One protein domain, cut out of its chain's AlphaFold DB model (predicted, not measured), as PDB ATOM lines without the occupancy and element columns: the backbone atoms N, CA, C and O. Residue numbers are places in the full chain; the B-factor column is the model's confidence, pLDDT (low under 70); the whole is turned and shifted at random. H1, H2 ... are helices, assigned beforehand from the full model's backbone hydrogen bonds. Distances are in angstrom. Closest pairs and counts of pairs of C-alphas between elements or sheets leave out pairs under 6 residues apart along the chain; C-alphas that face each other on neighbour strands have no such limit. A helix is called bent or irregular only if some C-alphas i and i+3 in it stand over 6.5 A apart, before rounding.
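AT A GLANCE: This is residues 2 to 112 of the 375 residues of the protein "Protein YOP1" of Pachysolen tannophilus NRRL Y-2460 (UniProt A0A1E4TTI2). Long helices H2 and H1 lie side by side, and shorter H3 runs along part of H1, in an up-and-down bundle, each helix running against the one before; residues 99 to 112, with H4, stick out. The printed part has 111 residues, four named helices, H1 to H4 in chain order, and no named strand: all helix. It is loose, radius of gyration of the C-alphas 18.6 A, spanning 60 by 36 by 21 A.

IN THESE COORDINATES: H2, residues 40 to 75, measures 49.4 A and is irregular, C-alphas 70 and 73 being 7.5 A apart. H1, residues 2 to 32, 44.2 A, begins at C-alpha (18.554, 34.544, 11.964). H3 is residues 81 to 96; H4, residues 104 to 112, ends at C-alpha (2.712, 34.805, -36.455).

HOW THE PARTS SIT: H2, with residues 44 to 61 alone, touches H1 in a hairpin, at a shallow tilt of 20 degrees; the closest C-alphas, Ser 22 and Trp 54, are 6.5 A apart. H1, with residues 6 to 14 alone, touches H3; the closest C-alphas, Thr 10 and Ile 86, are 6.3 A apart. H4 is apart from H1, H2 and H3. O i to N i+4 pairs within hydrogen-bond range: H1 25 of 27, H2 28 of 32, H3 10 of 12, H4 4 of 5.

THE WHOLE: The printed part has no cut and no long link. Its pLDDT is under 70 at residues 35 to 43 and 95 to 112.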
ATOM      1  N   PHE A   2      19.283  34.857  13.207       85.12
ATOM      2  CA  PHE A   2      18.554  34.544  11.964       85.12
ATOM      3  C   PHE A   2      17.190  35.231  11.838       85.12
ATOM      4  O   PHE A   2      16.822  35.637  10.745       85.12
ATOM      5  N   ASP A   3      16.480  35.435  12.949       83.19
ATOM      6  CA  ASP A   3      15.181  36.116  12.944       83.19
ATOM      7  C   ASP A   3      15.239  37.525  12.352       83.19
ATOM      8  O   ASP A   3      14.445  37.853  11.479       83.19
ATOM      9  N   LEU A   4      16.240  38.315  12.748       89.19
ATOM     10  CA  LEU A   4      16.417  39.687  12.271       89.19
ATOM     11  C   LEU A   4      16.723  39.707  10.766       89.19
ATOM     12  O   LEU A   4      16.208  40.544  10.030       89.19
ATOM     13  N   LEU A   5      17.505  38.734  10.290       90.62
ATOM     14  CA  LEU A   5      17.790  38.573   8.867       90.62
ATOM     15  C   LEU A   5      16.524  38.205   8.080       90.62
ATOM     16  O   LEU A   5      16.282  38.775   7.020       90.62
ATOM     17  N   PHE A   6      15.688  37.303   8.599       88.00
ATOM     18  CA  PHE A   6      14.419  36.945   7.963       88.00
ATOM     19  C   PHE A   6      13.417  38.097   7.951       88.00
ATOM     20  O   PHE A   6      12.750  38.303   6.936       88.00
ATOM     21  N   ASP A   7      13.338  38.871   9.029       86.50
ATOM     22  CA  ASP A   7      12.482  40.052   9.097       86.50
ATOM     23  C   ASP A   7      12.957  41.122   8.107       86.50
ATOM     24  O   ASP A   7      12.142  41.690   7.381       86.50
ATOM     25  N   PHE A   8      14.273  41.319   7.978       91.50
ATOM     26  CA  PHE A   8      14.856  42.231   6.994       91.50
ATOM     27  C   PHE A   8      14.588  41.795   5.547       91.50
ATOM     28  O   PHE A   8      14.182  42.609   4.715       91.50
ATOM     29  N   VAL A   9      14.759  40.507   5.228       89.56
ATOM     30  CA  VAL A   9      14.454  39.958   3.894       89.56
ATOM     31  C   VAL A   9      12.965  40.092   3.587       89.56
ATOM     32  O   VAL A   9      12.596  40.554   2.508       89.56
ATOM     33  N   THR A  10      12.109  39.756   4.553       88.44
ATOM     34  CA  THR A  10      10.654  39.895   4.434       88.44
ATOM     35  C   THR A  10      10.278  41.346   4.163       88.44
ATOM     36  O   THR A  10       9.555  41.598   3.207       88.44
ATOM     37  N   PHE A  11      10.811  42.294   4.938       89.25
ATOM     38  CA  PHE A  11      10.602  43.733   4.757       89.25
ATOM     39  C   PHE A  11      11.059  44.216   3.376       89.25
ATOM     40  O   PHE A  11      10.359  44.969   2.701       89.25
ATOM     41  N   THR A  12      12.221  43.752   2.919       88.88
ATOM     42  CA  THR A  12      12.770  44.143   1.615       88.88
ATOM     43  C   THR A  12      11.879  43.653   0.469       88.88
ATOM     44  O   THR A  12      11.562  44.417  -0.444       88.88
ATOM     45  N   ILE A  13      11.420  42.400   0.530       87.81
ATOM     46  CA  ILE A  13      10.549  41.801  -0.493       87.81
ATOM     47  C   ILE A  13       9.137  42.401  -0.448       87.81
ATOM     48  O   ILE A  13       8.526  42.601  -1.496       87.81
ATOM     49  N   SER A  14       8.612  42.686   0.745       85.50
ATOM     50  CA  SER A  14       7.224  43.115   0.935       85.50
ATOM     51  C   SER A  14       7.010  44.613   0.753       85.50
ATOM     52  O   SER A  14       5.958  45.015   0.275       85.50
ATOM     53  N   ILE A  15       7.979  45.447   1.133       88.25
ATOM     54  CA  ILE A  15       7.823  46.905   1.141       88.25
ATOM     55  C   ILE A  15       8.728  47.538   0.095       88.25
ATOM     56  O   ILE A  15       8.236  48.228  -0.793       88.25
ATOM     57  N   VAL A  16      10.039  47.289   0.157       91.31
ATOM     58  CA  VAL A  16      11.009  48.006  -0.688       91.31
ATOM     59  C   VAL A  16      10.781  47.705  -2.169       91.31
ATOM     60  O   VAL A  16      10.746  48.623  -2.993       91.31
ATOM     61  N   TYR A  17      10.573  46.434  -2.517       87.62
ATOM     62  CA  TYR A  17      10.388  46.031  -3.907       87.62
ATOM     63  C   TYR A  17       9.100  46.604  -4.550       87.62
ATOM     64  O   TYR A  17       9.201  47.262  -5.593       87.62
ATOM     65  N   PRO A  18       7.900  46.454  -3.955       85.00
ATOM     66  CA  PRO A  18       6.672  47.047  -4.493       85.00
ATOM     67  C   PRO A  18       6.678  48.571  -4.492       85.00
ATOM     68  O   PRO A  18       6.111  49.181  -5.400       85.00
ATOM     69  N   LEU A  19       7.335  49.198  -3.511       88.62
ATOM     70  CA  LEU A  19       7.497  50.650  -3.462       88.62
ATOM     71  C   LEU A  19       8.318  51.146  -4.652       88.62
ATOM     72  O   LEU A  19       7.887  52.060  -5.352       88.62
ATOM     73  N   HIS A  20       9.448  50.495  -4.940       91.44
ATOM     74  CA  HIS A  20      10.271  50.809  -6.104       91.44
ATOM     75  C   HIS A  20       9.487  50.658  -7.418       91.44
ATOM     76  O   HIS A  20       9.549  51.525  -8.292       91.44
ATOM     77  N   GLN A  21       8.692  49.594  -7.554       86.81
ATOM     78  CA  GLN A  21       7.877  49.392  -8.753       86.81
ATOM     79  C   GLN A  21       6.716  50.387  -8.870       86.81
ATOM     80  O   GLN A  21       6.438  50.882  -9.964       86.81
ATOM     81  N   SER A  22       6.073  50.729  -7.753       86.81
ATOM     82  CA  SER A  22       5.019  51.749  -7.706       86.81
ATOM     83  C   SER A  22       5.574  53.115  -8.104       86.81
ATOM     84  O   SER A  22       4.984  53.810  -8.928       86.81
ATOM     85  N   TYR A  23       6.759  53.467  -7.598       91.69
ATOM     86  CA  TYR A  23       7.461  54.692  -7.969       91.69
ATOM     87  C   TYR A  23       7.764  54.743  -9.471       91.69
ATOM     88  O   TYR A  23       7.448  55.730 -10.135       91.69
ATOM     89  N   LYS A  24       8.279  53.646 -10.040       87.19
ATOM     90  CA  LYS A  24       8.521  53.531 -11.484       87.19
ATOM     91  C   LYS A  24       7.230  53.682 -12.299       87.19
ATOM     92  O   LYS A  24       7.236  54.348 -13.333       87.19
ATOM     93  N   ALA A  25       6.118  53.107 -11.841       85.38
ATOM     94  CA  ALA A  25       4.820  53.245 -12.503       85.38
ATOM     95  C   ALA A  25       4.305  54.696 -12.486       85.38
ATOM     96  O   ALA A  25       3.799  55.176 -13.500       85.38
ATOM     97  N   ILE A  26       4.485  55.412 -11.371       87.06
ATOM     98  CA  ILE A  26       4.099  56.825 -11.233       87.06
ATOM     99  C   ILE A  26       4.976  57.724 -12.111       87.06
ATOM    100  O   ILE A  26       4.451  58.604 -12.792       87.06
ATOM    101  N   GLN A  27       6.291  57.487 -12.163       89.12
ATOM    102  CA  GLN A  27       7.183  58.236 -13.054       89.12
ATOM    103  C   GLN A  27       6.784  58.089 -14.529       89.12
ATOM    104  O   GLN A  27       6.757  59.073 -15.266       89.12
ATOM    105  N   LEU A  28       6.429  56.873 -14.962       85.56
ATOM    106  CA  LEU A  28       5.960  56.633 -16.329       85.56
ATOM    107  C   LEU A  28       4.661  57.390 -16.635       85.56
ATOM    108  O   LEU A  28       4.509  57.917 -17.736       85.56
ATOM    109  N   LEU A  29       3.748  57.478 -15.664       85.50
ATOM    110  CA  LEU A  29       2.519  58.259 -15.797       85.50
ATOM    111  C   LEU A  29       2.815  59.764 -15.886       85.50
ATOM    112  O   LEU A  29       2.268  60.445 -16.751       85.50
ATOM    113  N   SER A  30       3.714  60.271 -15.039       87.69
ATOM    114  CA  SER A  30       4.100  61.687 -15.016       87.69
ATOM    115  C   SER A  30       4.744  62.128 -16.332       87.69
ATOM    116  O   SER A  30       4.357  63.156 -16.884       87.69
ATOM    117  N   ASN A  31       5.649  61.317 -16.888       85.31
ATOM    118  CA  ASN A  31       6.315  61.623 -18.156       85.31
ATOM    119  C   ASN A  31       5.362  61.529 -19.362       85.31
ATOM    120  O   ASN A  31       5.548  62.238 -20.350       85.31
ATOM    121  N   SER A  32       4.329  60.681 -19.293       80.94
ATOM    122  CA  SER A  32       3.353  60.527 -20.381       80.94
ATOM    123  C   SER A  32       2.472  61.763 -20.576       80.94
ATOM    124  O   SER A  32       2.031  62.008 -21.696       80.94
ATOM    125  N   ASN A  33       2.207  62.537 -19.523       76.81
ATOM    126  CA  ASN A  33       1.279  63.670 -19.597       76.81
ATOM    127  C   ASN A  33       1.852  64.891 -20.332       76.81
ATOM    128  O   ASN A  33       1.082  65.728 -20.794       76.81
ATOM    129  N   HIS A  34       3.177  64.998 -20.477       77.31
ATOM    130  CA  HIS A  34       3.800  66.182 -21.074       77.31
ATOM    131  C   HIS A  34       3.955  66.133 -22.605       77.31
ATOM    132  O   HIS A  34       4.151  67.184 -23.207       77.31
ATOM    133  N   ASN A  35       3.825  64.966 -23.253       67.62
ATOM    134  CA  ASN A  35       4.285  64.787 -24.642       67.62
ATOM    135  C   ASN A  35       3.225  64.369 -25.684       67.62
ATOM    136  O   ASN A  35       3.602  64.081 -26.819       67.62
ATOM    137  N   SER A  36       1.920  64.323 -25.385       56.62
ATOM    138  CA  SER A  36       0.956  63.731 -26.335       56.62
ATOM    139  C   SER A  36      -0.288  64.577 -26.616       56.62
ATOM    140  O   SER A  36      -1.303  64.442 -25.939       56.62
ATOM    141  N   ILE A  37      -0.238  65.359 -27.700       68.56
ATOM    142  CA  ILE A  37      -1.413  66.011 -28.314       68.56
ATOM    143  C   ILE A  37      -2.143  65.083 -29.323       68.56
ATOM    144  O   ILE A  37      -3.233  65.421 -29.763       68.56
ATOM    145  N   GLY A  38      -1.638  63.878 -29.650       63.16
ATOM    146  CA  GLY A  38      -2.274  63.048 -30.703       63.16
ATOM    147  C   GLY A  38      -2.326  61.520 -30.546       63.16
ATOM    148  O   GLY A  38      -3.189  60.900 -31.154       63.16
ATOM    149  N   ILE A  39      -1.466  60.884 -29.739       60.06
ATOM    150  CA  ILE A  39      -1.330  59.399 -29.699       60.06
ATOM    151  C   ILE A  39      -1.737  58.817 -28.315       60.06
ATOM    152  O   ILE A  39      -1.486  57.666 -27.972       60.06
ATOM    153  N   ALA A  40      -2.400  59.618 -27.475       59.28
ATOM    154  CA  ALA A  40      -2.492  59.391 -26.026       59.28
ATOM    155  C   ALA A  40      -3.440  58.259 -25.562       59.28
ATOM    156  O   ALA A  40      -3.288  57.745 -24.451       59.28
ATOM    157  N   SER A  41      -4.431  57.846 -26.354       67.00
ATOM    158  CA  SER A  41      -5.538  57.007 -25.848       67.00
ATOM    159  C   SER A  41      -5.155  55.543 -25.575       67.00
ATOM    160  O   SER A  41      -5.635  54.938 -24.616       67.00
ATOM    161  N   TYR A  42      -4.255  54.958 -26.369       67.50
ATOM    162  CA  TYR A  42      -3.836  53.564 -26.178       67.50
ATOM    163  C   TYR A  42      -2.796  53.409 -25.062       67.50
ATOM    164  O   TYR A  42      -2.830  52.442 -24.294       67.50
ATOM    165  N   GLN A  43      -1.887  54.377 -24.931       67.75
ATOM    166  CA  GLN A  43      -0.790  54.307 -23.967       67.75
ATOM    167  C   GLN A  43      -1.273  54.568 -22.531       67.75
ATOM    168  O   GLN A  43      -0.883  53.843 -21.612       67.75
ATOM    169  N   THR A  44      -2.215  55.498 -22.353       70.44
ATOM    170  CA  THR A  44      -2.863  55.788 -21.059       70.44
ATOM    171  C   THR A  44      -3.588  54.566 -20.486       70.44
ATOM    172  O   THR A  44      -3.431  54.246 -19.309       70.44
ATOM    173  N   ASN A  45      -4.279  53.785 -21.322       77.06
ATOM    174  CA  ASN A  45      -4.954  52.556 -20.890       77.06
ATOM    175  C   ASN A  45      -3.996  51.476 -20.360       77.06
ATOM    176  O   ASN A  45      -4.349  50.715 -19.455       77.06
ATOM    177  N   LYS A  46      -2.780  51.374 -20.911       77.50
ATOM    178  CA  LYS A  46      -1.781  50.407 -20.427       77.50
ATOM    179  C   LYS A  46      -1.204  50.837 -19.078       77.50
ATOM    180  O   LYS A  46      -1.089  49.993 -18.191       77.50
ATOM    181  N   VAL A  47      -0.885  52.123 -18.923       79.56
ATOM    182  CA  VAL A  47      -0.342  52.677 -17.673       79.56
ATOM    183  C   VAL A  47      -1.370  52.572 -16.545       79.56
ATOM    184  O   VAL A  47      -1.037  52.074 -15.470       79.56
ATOM    185  N   ASN A  48      -2.636  52.906 -16.817       82.12
ATOM    186  CA  ASN A  48      -3.716  52.809 -15.832       82.12
ATOM    187  C   ASN A  48      -3.903  51.375 -15.322       82.12
ATOM    188  O   ASN A  48      -3.974  51.161 -14.117       82.12
ATOM    189  N   LYS A  49      -3.887  50.374 -16.216       82.81
ATOM    190  CA  LYS A  49      -3.983  48.955 -15.819       82.81
ATOM    191  C   LYS A  49      -2.838  48.528 -14.895       82.81
ATOM    192  O   LYS A  49      -3.074  47.799 -13.936       82.81
ATOM    193  N   ASN A  50      -1.614  48.983 -15.160       81.38
ATOM    194  CA  ASN A  50      -0.477  48.680 -14.291       81.38
ATOM    195  C   ASN A  50      -0.641  49.329 -12.911       81.38
ATOM    196  O   ASN A  50      -0.377  48.683 -11.902       81.38
ATOM    197  N   LEU A  51      -1.118  50.574 -12.858       84.06
ATOM    198  CA  LEU A  51      -1.341  51.288 -11.603       84.06
ATOM    199  C   LEU A  51      -2.438  50.626 -10.756       84.06
ATOM    200  O   LEU A  51      -2.240  50.418  -9.562       84.06
ATOM    201  N   THR A  52      -3.550  50.207 -11.370       83.44
ATOM    202  CA  THR A  52      -4.608  49.453 -10.678       83.44
ATOM    203  C   THR A  52      -4.081  48.137 -10.103       83.44
ATOM    204  O   THR A  52      -4.391  47.806  -8.962       83.44
ATOM    205  N   ASN A  53      -3.243  47.408 -10.847       84.62
ATOM    206  CA  ASN A  53      -2.631  46.173 -10.353       84.62
ATOM    207  C   ASN A  53      -1.749  46.422  -9.117       84.62
ATOM    208  O   ASN A  53      -1.831  45.668  -8.147       84.62
ATOM    209  N   TRP A  54      -0.957  47.499  -9.114       85.94
ATOM    210  CA  TRP A  54      -0.153  47.887  -7.951       85.94
ATOM    211  C   TRP A  54      -1.010  48.324  -6.762       85.94
ATOM    212  O   TRP A  54      -0.706  47.961  -5.630       85.94
ATOM    213  N   LEU A  55      -2.112  49.039  -6.996       85.88
ATOM    214  CA  LEU A  55      -3.053  49.400  -5.934       85.88
ATOM    215  C   LEU A  55      -3.668  48.152  -5.283       85.88
ATOM    216  O   LEU A  55      -3.682  48.040  -4.058       85.88
ATOM    217  N   ILE A  56      -4.116  47.187  -6.093       85.94
ATOM    218  CA  ILE A  56      -4.637  45.901  -5.606       85.94
ATOM    219  C   ILE A  56      -3.567  45.169  -4.791       85.94
ATOM    220  O   ILE A  56      -3.873  44.642  -3.723       85.94
ATOM    221  N   TYR A  57      -2.313  45.176  -5.247       86.62
ATOM    222  CA  TYR A  57      -1.203  44.598  -4.495       86.62
ATOM    223  C   TYR A  57      -1.074  45.224  -3.098       86.62
ATOM    224  O   TYR A  57      -1.015  44.491  -2.113       86.62
ATOM    225  N   TRP A  58      -1.091  46.556  -2.986       89.69
ATOM    226  CA  TRP A  58      -1.013  47.242  -1.692       89.69
ATOM    227  C   TRP A  58      -2.198  46.922  -0.779       89.69
ATOM    228  O   TRP A  58      -2.010  46.772   0.428       89.69
ATOM    229  N   ILE A  59      -3.404  46.779  -1.330       88.00
ATOM    230  CA  ILE A  59      -4.590  46.374  -0.561       88.00
ATOM    231  C   ILE A  59      -4.403  44.958  -0.008       88.00
ATOM    232  O   ILE A  59      -4.584  44.740   1.190       88.00
ATOM    233  N   ILE A  60      -3.990  44.005  -0.851       87.75
ATOM    234  CA  ILE A  60      -3.761  42.618  -0.427       87.75
ATOM    235  C   ILE A  60      -2.629  42.555   0.601       87.75
ATOM    236  O   ILE A  60      -2.763  41.859   1.602       87.75
ATOM    237  N   LEU A  61      -1.542  43.304   0.401       87.81
ATOM    238  CA  LEU A  61      -0.426  43.354   1.340       87.81
ATOM    239  C   LEU A  61      -0.868  43.884   2.711       87.81
ATOM    240  O   LEU A  61      -0.550  43.268   3.726       87.81
ATOM    241  N   ASN A  62      -1.629  44.982   2.751       88.31
ATOM    242  CA  ASN A  62      -2.166  45.528   4.000       88.31
ATOM    243  C   ASN A  62      -3.104  44.538   4.693       88.31
ATOM    244  O   ASN A  62      -3.005  44.351   5.903       88.31
ATOM    245  N   LEU A  63      -3.971  43.857   3.937       88.06
ATOM    246  CA  LEU A  63      -4.821  42.799   4.480       88.06
ATOM    247  C   LEU A  63      -3.977  41.686   5.118       88.06
ATOM    248  O   LEU A  63      -4.285  41.233   6.216       88.06
ATOM    249  N   LEU A  64      -2.888  41.283   4.464       88.44
ATOM    250  CA  LEU A  64      -1.992  40.226   4.930       88.44
ATOM    251  C   LEU A  64      -1.213  40.633   6.186       88.44
ATOM    252  O   LEU A  64      -1.050  39.816   7.088       88.44
ATOM    253  N   ILE A  65      -0.771  41.891   6.269       88.62
ATOM    254  CA  ILE A  65      -0.126  42.460   7.462       88.62
ATOM    255  C   ILE A  65      -1.113  42.489   8.631       88.62
ATOM    256  O   ILE A  65      -0.784  42.030   9.723       88.62
ATOM    257  N   THR A  66      -2.332  42.973   8.397       89.19
ATOM    258  CA  THR A  66      -3.389  43.010   9.412       89.19
ATOM    259  C   THR A  66      -3.709  41.605   9.909       89.19
ATOM    260  O   THR A  66      -3.677  41.349  11.110       89.19
ATOM    261  N   LEU A  67      -3.926  40.661   8.989       90.00
ATOM    262  CA  LEU A  67      -4.202  39.266   9.314       90.00
ATOM    263  C   LEU A  67      -3.034  38.630  10.082       90.00
ATOM    264  O   LEU A  67      -3.246  37.932  11.070       90.00
ATOM    265  N   HIS A  68      -1.794  38.930   9.697       88.19
ATOM    266  CA  HIS A  68      -0.615  38.473  10.423       88.19
ATOM    267  C   HIS A  68      -0.587  38.990  11.862       88.19
ATOM    268  O   HIS A  68      -0.337  38.193  12.758       88.19
ATOM    269  N   ASN A  69      -0.890  40.270  12.094       89.75
ATOM    270  CA  ASN A  69      -0.925  40.842  13.440       89.75
ATOM    271  C   ASN A  69      -1.991  40.175  14.322       89.75
ATOM    272  O   ASN A  69      -1.728  39.909  15.493       89.75
ATOM    273  N   TYR A  70      -3.163  39.845  13.766       93.94
ATOM    274  CA  TYR A  70      -4.214  39.137  14.504       93.94
ATOM    275  C   TYR A  70      -3.835  37.691  14.844       93.94
ATOM    276  O   TYR A  70      -4.122  37.219  15.944       93.94
ATOM    277  N   PHE A  71      -3.183  36.982  13.921       93.12
ATOM    278  CA  PHE A  71      -2.844  35.569  14.104       93.12
ATOM    279  C   PHE A  71      -1.441  35.328  14.676       93.12
ATOM    280  O   PHE A  71      -1.103  34.173  14.927       93.12
ATOM    281  N   ASP A  72      -0.618  36.359  14.907       90.31
ATOM    282  CA  ASP A  72       0.795  36.190  15.295       90.31
ATOM    283  C   ASP A  72       0.956  35.284  16.524       90.31
ATOM    284  O   ASP A  72       1.836  34.425  16.568       90.31
ATOM    285  N   TRP A  73       0.044  35.399  17.492       93.81
ATOM    286  CA  TRP A  73       0.065  34.583  18.704       93.81
ATOM    287  C   TRP A  73      -0.160  33.083  18.433       93.81
ATOM    288  O   TRP A  73       0.580  32.261  18.972       93.81
ATOM    289  N   ILE A  74      -1.112  32.719  17.562       93.69
ATOM    290  CA  ILE A  74      -1.364  31.321  17.154       93.69
ATOM    291  C   ILE A  74      -0.190  30.803  16.330       93.69
ATOM    292  O   ILE A  74       0.279  29.681  16.508       93.69
ATOM    293  N   LEU A  75       0.299  31.634  15.418       90.12
ATOM    294  CA  LEU A  75       1.291  31.246  14.427       90.12
ATOM    295  C   LEU A  75       2.677  31.013  15.042       90.12
ATOM    296  O   LEU A  75       3.442  30.194  14.530       90.12
ATOM    297  N   ARG A  76       2.978  31.648  16.183       89.25
ATOM    298  CA  ARG A  76       4.186  31.382  16.984       89.25
ATOM    299  C   ARG A  76       4.275  29.951  17.516       89.25
ATOM    300  O   ARG A  76       5.379  29.509  17.819       89.25
ATOM    301  N   LEU A  77       3.162  29.219  17.607       94.38
ATOM    302  CA  LEU A  77       3.166  27.819  18.045       94.38
ATOM    303  C   LEU A  77       3.691  26.857  16.965       94.38
ATOM    304  O   LEU A  77       4.060  25.729  17.285       94.38
ATOM    305  N   ILE A  78       3.742  27.278  15.695       94.25
ATOM    306  CA  ILE A  78       4.129  26.417  14.571       94.25
ATOM    307  C   ILE A  78       5.631  26.604  14.262       94.25
ATOM    308  O   ILE A  78       6.023  27.667  13.769       94.25
ATOM    309  N   PRO A  79       6.489  25.577  14.445       83.81
ATOM    310  CA  PRO A  79       7.954  25.711  14.389       83.81
ATOM    311  C   PRO A  79       8.564  26.028  13.007       83.81
ATOM    312  O   PRO A  79       9.776  26.171  12.890       83.81
ATOM    313  N   PHE A  80       7.758  26.210  11.961       91.12
ATOM    314  CA  PHE A  80       8.223  26.575  10.613       91.12
ATOM    315  C   PHE A  80       7.434  27.730   9.985       91.12
ATOM    316  O   PHE A  80       7.571  28.004   8.790       91.12
ATOM    317  N   TRP A  81       6.628  28.444  10.776       89.25
ATOM    318  CA  TRP A  81       5.754  29.497  10.262       89.25
ATOM    319  C   TRP A  81       6.504  30.591   9.486       89.25
ATOM    320  O   TRP A  81       6.021  31.079   8.465       89.25
ATOM    321  N   LYS A  82       7.724  30.940   9.910       87.69
ATOM    322  CA  LYS A  82       8.537  31.972   9.245       87.69
ATOM    323  C   LYS A  82       8.897  31.613   7.799       87.69
ATOM    324  O   LYS A  82       8.855  32.483   6.933       87.69
ATOM    325  N   PHE A  83       9.184  30.341   7.513       89.06
ATOM    326  CA  PHE A  83       9.452  29.888   6.144       89.06
ATOM    327  C   PHE A  83       8.193  29.945   5.283       89.06
ATOM    328  O   PHE A  83       8.244  30.435   4.156       89.06
ATOM    329  N   PHE A  84       7.056  29.514   5.835       89.94
ATOM    330  CA  PHE A  84       5.768  29.618   5.155       89.94
ATOM    331  C   PHE A  84       5.403  31.077   4.855       89.94
ATOM    332  O   PHE A  84       4.976  31.382   3.747       89.94
ATOM    333  N   LYS A  85       5.659  31.996   5.793       86.88
ATOM    334  CA  LYS A  85       5.474  33.442   5.608       86.88
ATOM    335  C   LYS A  85       6.290  33.971   4.427       86.88
ATOM    336  O   LYS A  85       5.730  34.631   3.558       86.88
ATOM    337  N   ILE A  86       7.585  33.658   4.366       87.56
ATOM    338  CA  ILE A  86       8.459  34.089   3.260       87.56
ATOM    339  C   ILE A  86       8.004  33.475   1.937       87.56
ATOM    340  O   ILE A  86       7.949  34.177   0.928       87.56
ATOM    341  N   TYR A  87       7.647  32.190   1.941       89.75
ATOM    342  CA  TYR A  87       7.119  31.506   0.765       89.75
ATOM    343  C   TYR A  87       5.840  32.178   0.259       89.75
ATOM    344  O   TYR A  87       5.755  32.504  -0.920       89.75
ATOM    345  N   LEU A  88       4.886  32.461   1.146       87.25
ATOM    346  CA  LEU A  88       3.606  33.072   0.802       87.25
ATOM    347  C   LEU A  88       3.777  34.514   0.304       87.25
ATOM    348  O   LEU A  88       3.172  34.886  -0.696       87.25
ATOM    349  N   LEU A  89       4.654  35.303   0.929       85.00
ATOM    350  CA  LEU A  89       5.011  36.648   0.462       85.00
ATOM    351  C   LEU A  89       5.692  36.626  -0.906       85.00
ATOM    352  O   LEU A  89       5.324  37.398  -1.790       85.00
ATOM    353  N   THR A  90       6.653  35.724  -1.103       84.00
ATOM    354  CA  THR A  90       7.337  35.560  -2.391       84.00
ATOM    355  C   THR A  90       6.341  35.132  -3.460       84.00
ATOM    356  O   THR A  90       6.322  35.704  -4.547       84.00
ATOM    357  N   TRP A  91       5.464  34.182  -3.132       87.19
ATOM    358  CA  TRP A  91       4.397  33.704  -4.003       87.19
ATOM    359  C   TRP A  91       3.366  34.786  -4.318       87.19
ATOM    360  O   TRP A  91       2.827  34.775  -5.412       87.19
ATOM    361  N   LEU A  92       3.120  35.747  -3.424       83.25
ATOM    362  CA  LEU A  92       2.241  36.889  -3.689       83.25
ATOM    363  C   LEU A  92       2.890  37.915  -4.632       83.25
ATOM    364  O   LEU A  92       2.228  38.490  -5.495       83.25
ATOM    365  N   VAL A  93       4.195  38.144  -4.476       80.69
ATOM    366  CA  VAL A  93       4.965  39.088  -5.302       80.69
ATOM    367  C   VAL A  93       5.207  38.531  -6.711       80.69
ATOM    368  O   VAL A  93       5.186  39.281  -7.687       80.69
ATOM    369  N   PHE A  94       5.391  37.216  -6.846       78.62
ATOM    370  CA  PHE A  94       5.742  36.570  -8.113       78.62
ATOM    371  C   PHE A  94       4.718  36.704  -9.260       78.62
ATOM    372  O   PHE A  94       5.137  36.999 -10.375       78.62
ATOM    373  N   PRO A  95       3.397  36.513  -9.078       68.38
ATOM    374  CA  PRO A  95       2.423  36.589 -10.170       68.38
ATOM    375  C   PRO A  95       2.251  38.007 -10.725       68.38
ATOM    376  O   PRO A  95       1.728  38.161 -11.828       68.38
ATOM    377  N   MET A  96       2.707  39.033  -9.998       67.44
ATOM    378  CA  MET A  96       2.744  40.421 -10.471       67.44
ATOM    379  C   MET A  96       3.976  40.732 -11.334       67.44
ATOM    380  O   MET A  96       3.978  41.739 -12.042       67.44
ATOM    381  N   LEU A  97       5.005  39.873 -11.330       64.62
ATOM    382  CA  LEU A  97       6.065  39.902 -12.337       64.62
ATOM    383  C   LEU A  97       5.453  39.428 -13.653       64.62
ATOM    384  O   LEU A  97       5.369  38.234 -13.937       64.62
ATOM    385  N   ASP A  98       4.942  40.392 -14.412       58.78
ATOM    386  CA  ASP A  98       4.234  40.203 -15.670       58.78
ATOM    387  C   ASP A  98       5.001  39.195 -16.554       58.78
ATOM    388  O   ASP A  98       6.049  39.499 -17.125       58.78
ATOM    389  N   LYS A  99       4.466  37.971 -16.708       53.34
ATOM    390  CA  LYS A  99       5.022  36.919 -17.592       53.34
ATOM    391  C   LYS A  99       5.116  37.353 -19.064       53.34
ATOM    392  O   LYS A  99       5.626  36.615 -19.905       53.34
ATOM    393  N   ARG A 100       4.605  38.544 -19.383       53.06
ATOM    394  CA  ARG A 100       4.560  39.130 -20.719       53.06
ATOM    395  C   ARG A 100       5.922  39.594 -21.235       53.06
ATOM    396  O   ARG A 100       6.073  39.653 -22.452       53.06
ATOM    397  N   ASP A 101       6.913  39.810 -20.369       52.53
ATOM    398  CA  ASP A 101       8.225  40.302 -20.816       52.53
ATOM    399  C   ASP A 101       9.260  39.201 -21.110       52.53
ATOM    400  O   ASP A 101      10.239  39.482 -21.795       52.53
ATOM    401  N   TYR A 102       9.053  37.946 -20.684       50.09
ATOM    402  CA  TYR A 102      10.150  36.959 -20.683       50.09
ATOM    403  C   TYR A 102      10.072  35.795 -21.673       50.09
ATOM    404  O   TYR A 102      11.038  35.046 -21.760       50.09
ATOM    405  N   LYS A 103       8.992  35.605 -22.442       46.28
ATOM    406  CA  LYS A 103       8.979  34.522 -23.457       46.28
ATOM    407  C   LYS A 103       7.959  34.658 -24.578       46.28
ATOM    408  O   LYS A 103       8.166  34.141 -25.669       46.28
ATOM    409  N   PHE A 104       6.879  35.400 -24.351       48.03
ATOM    410  CA  PHE A 104       5.804  35.460 -25.338       48.03
ATOM    411  C   PHE A 104       6.177  36.266 -26.589       48.03
ATOM    412  O   PHE A 104       5.559  36.075 -27.626       48.03
ATOM    413  N   LYS A 105       7.194  37.137 -26.541       52.56
ATOM    414  CA  LYS A 105       7.595  37.977 -27.685       52.56
ATOM    415  C   LYS A 105       8.409  37.230 -28.753       52.56
ATOM    416  O   LYS A 105       8.424  37.678 -29.895       52.56
ATOM    417  N   GLU A 106       9.057  36.118 -28.406       57.19
ATOM    418  CA  GLU A 106       9.846  35.310 -29.353       57.19
ATOM    419  C   GLU A 106       9.024  34.174 -29.974       57.19
ATOM    420  O   GLU A 106       9.000  34.059 -31.196       57.19
ATOM    421  N   GLU A 107       8.258  33.416 -29.181       56.44
ATOM    422  CA  GLU A 107       7.424  32.321 -29.715       56.44
ATOM    423  C   GLU A 107       6.201  32.826 -30.499       56.44
ATOM    424  O   GLU A 107       5.846  32.246 -31.530       56.44
ATOM    425  N   SER A 108       5.582  33.944 -30.086       54.41
ATOM    426  CA  SER A 108       4.503  34.546 -30.883       54.41
ATOM    427  C   SER A 108       5.034  35.143 -32.186       54.41
ATOM    428  O   SER A 108       4.395  34.983 -33.218       54.41
ATOM    429  N   LYS A 109       6.244  35.723 -32.206       60.28
ATOM    430  CA  LYS A 109       6.871  36.185 -33.455       60.28
ATOM    431  C   LYS A 109       7.097  35.044 -34.445       60.28
ATOM    432  O   LYS A 109       6.815  35.236 -35.621       60.28
ATOM    433  N   SER A 110       7.563  33.875 -34.002       65.12
ATOM    434  CA  SER A 110       7.773  32.733 -34.907       65.12
ATOM    435  C   SER A 110       6.471  32.104 -35.411       65.12
ATOM    436  O   SER A 110       6.423  31.669 -36.557       65.12
ATOM    437  N   LEU A 111       5.412  32.082 -34.593       59.00
ATOM    438  CA  LEU A 111       4.105  31.533 -34.983       59.00
ATOM    439  C   LEU A 111       3.278  32.504 -35.839       59.00
ATOM    440  O   LEU A 111       2.588  32.075 -36.758       59.00
ATOM    441  N   PHE A 112       3.361  33.813 -35.594       54.75
ATOM    442  CA  PHE A 112       2.712  34.805 -36.455       54.75
ATOM    443  C   PHE A 112       3.476  35.017 -37.765       54.75
ATOM    444  O   PHE A 112       2.828  35.216 -38.784       54.75
TER     445      PHE A 112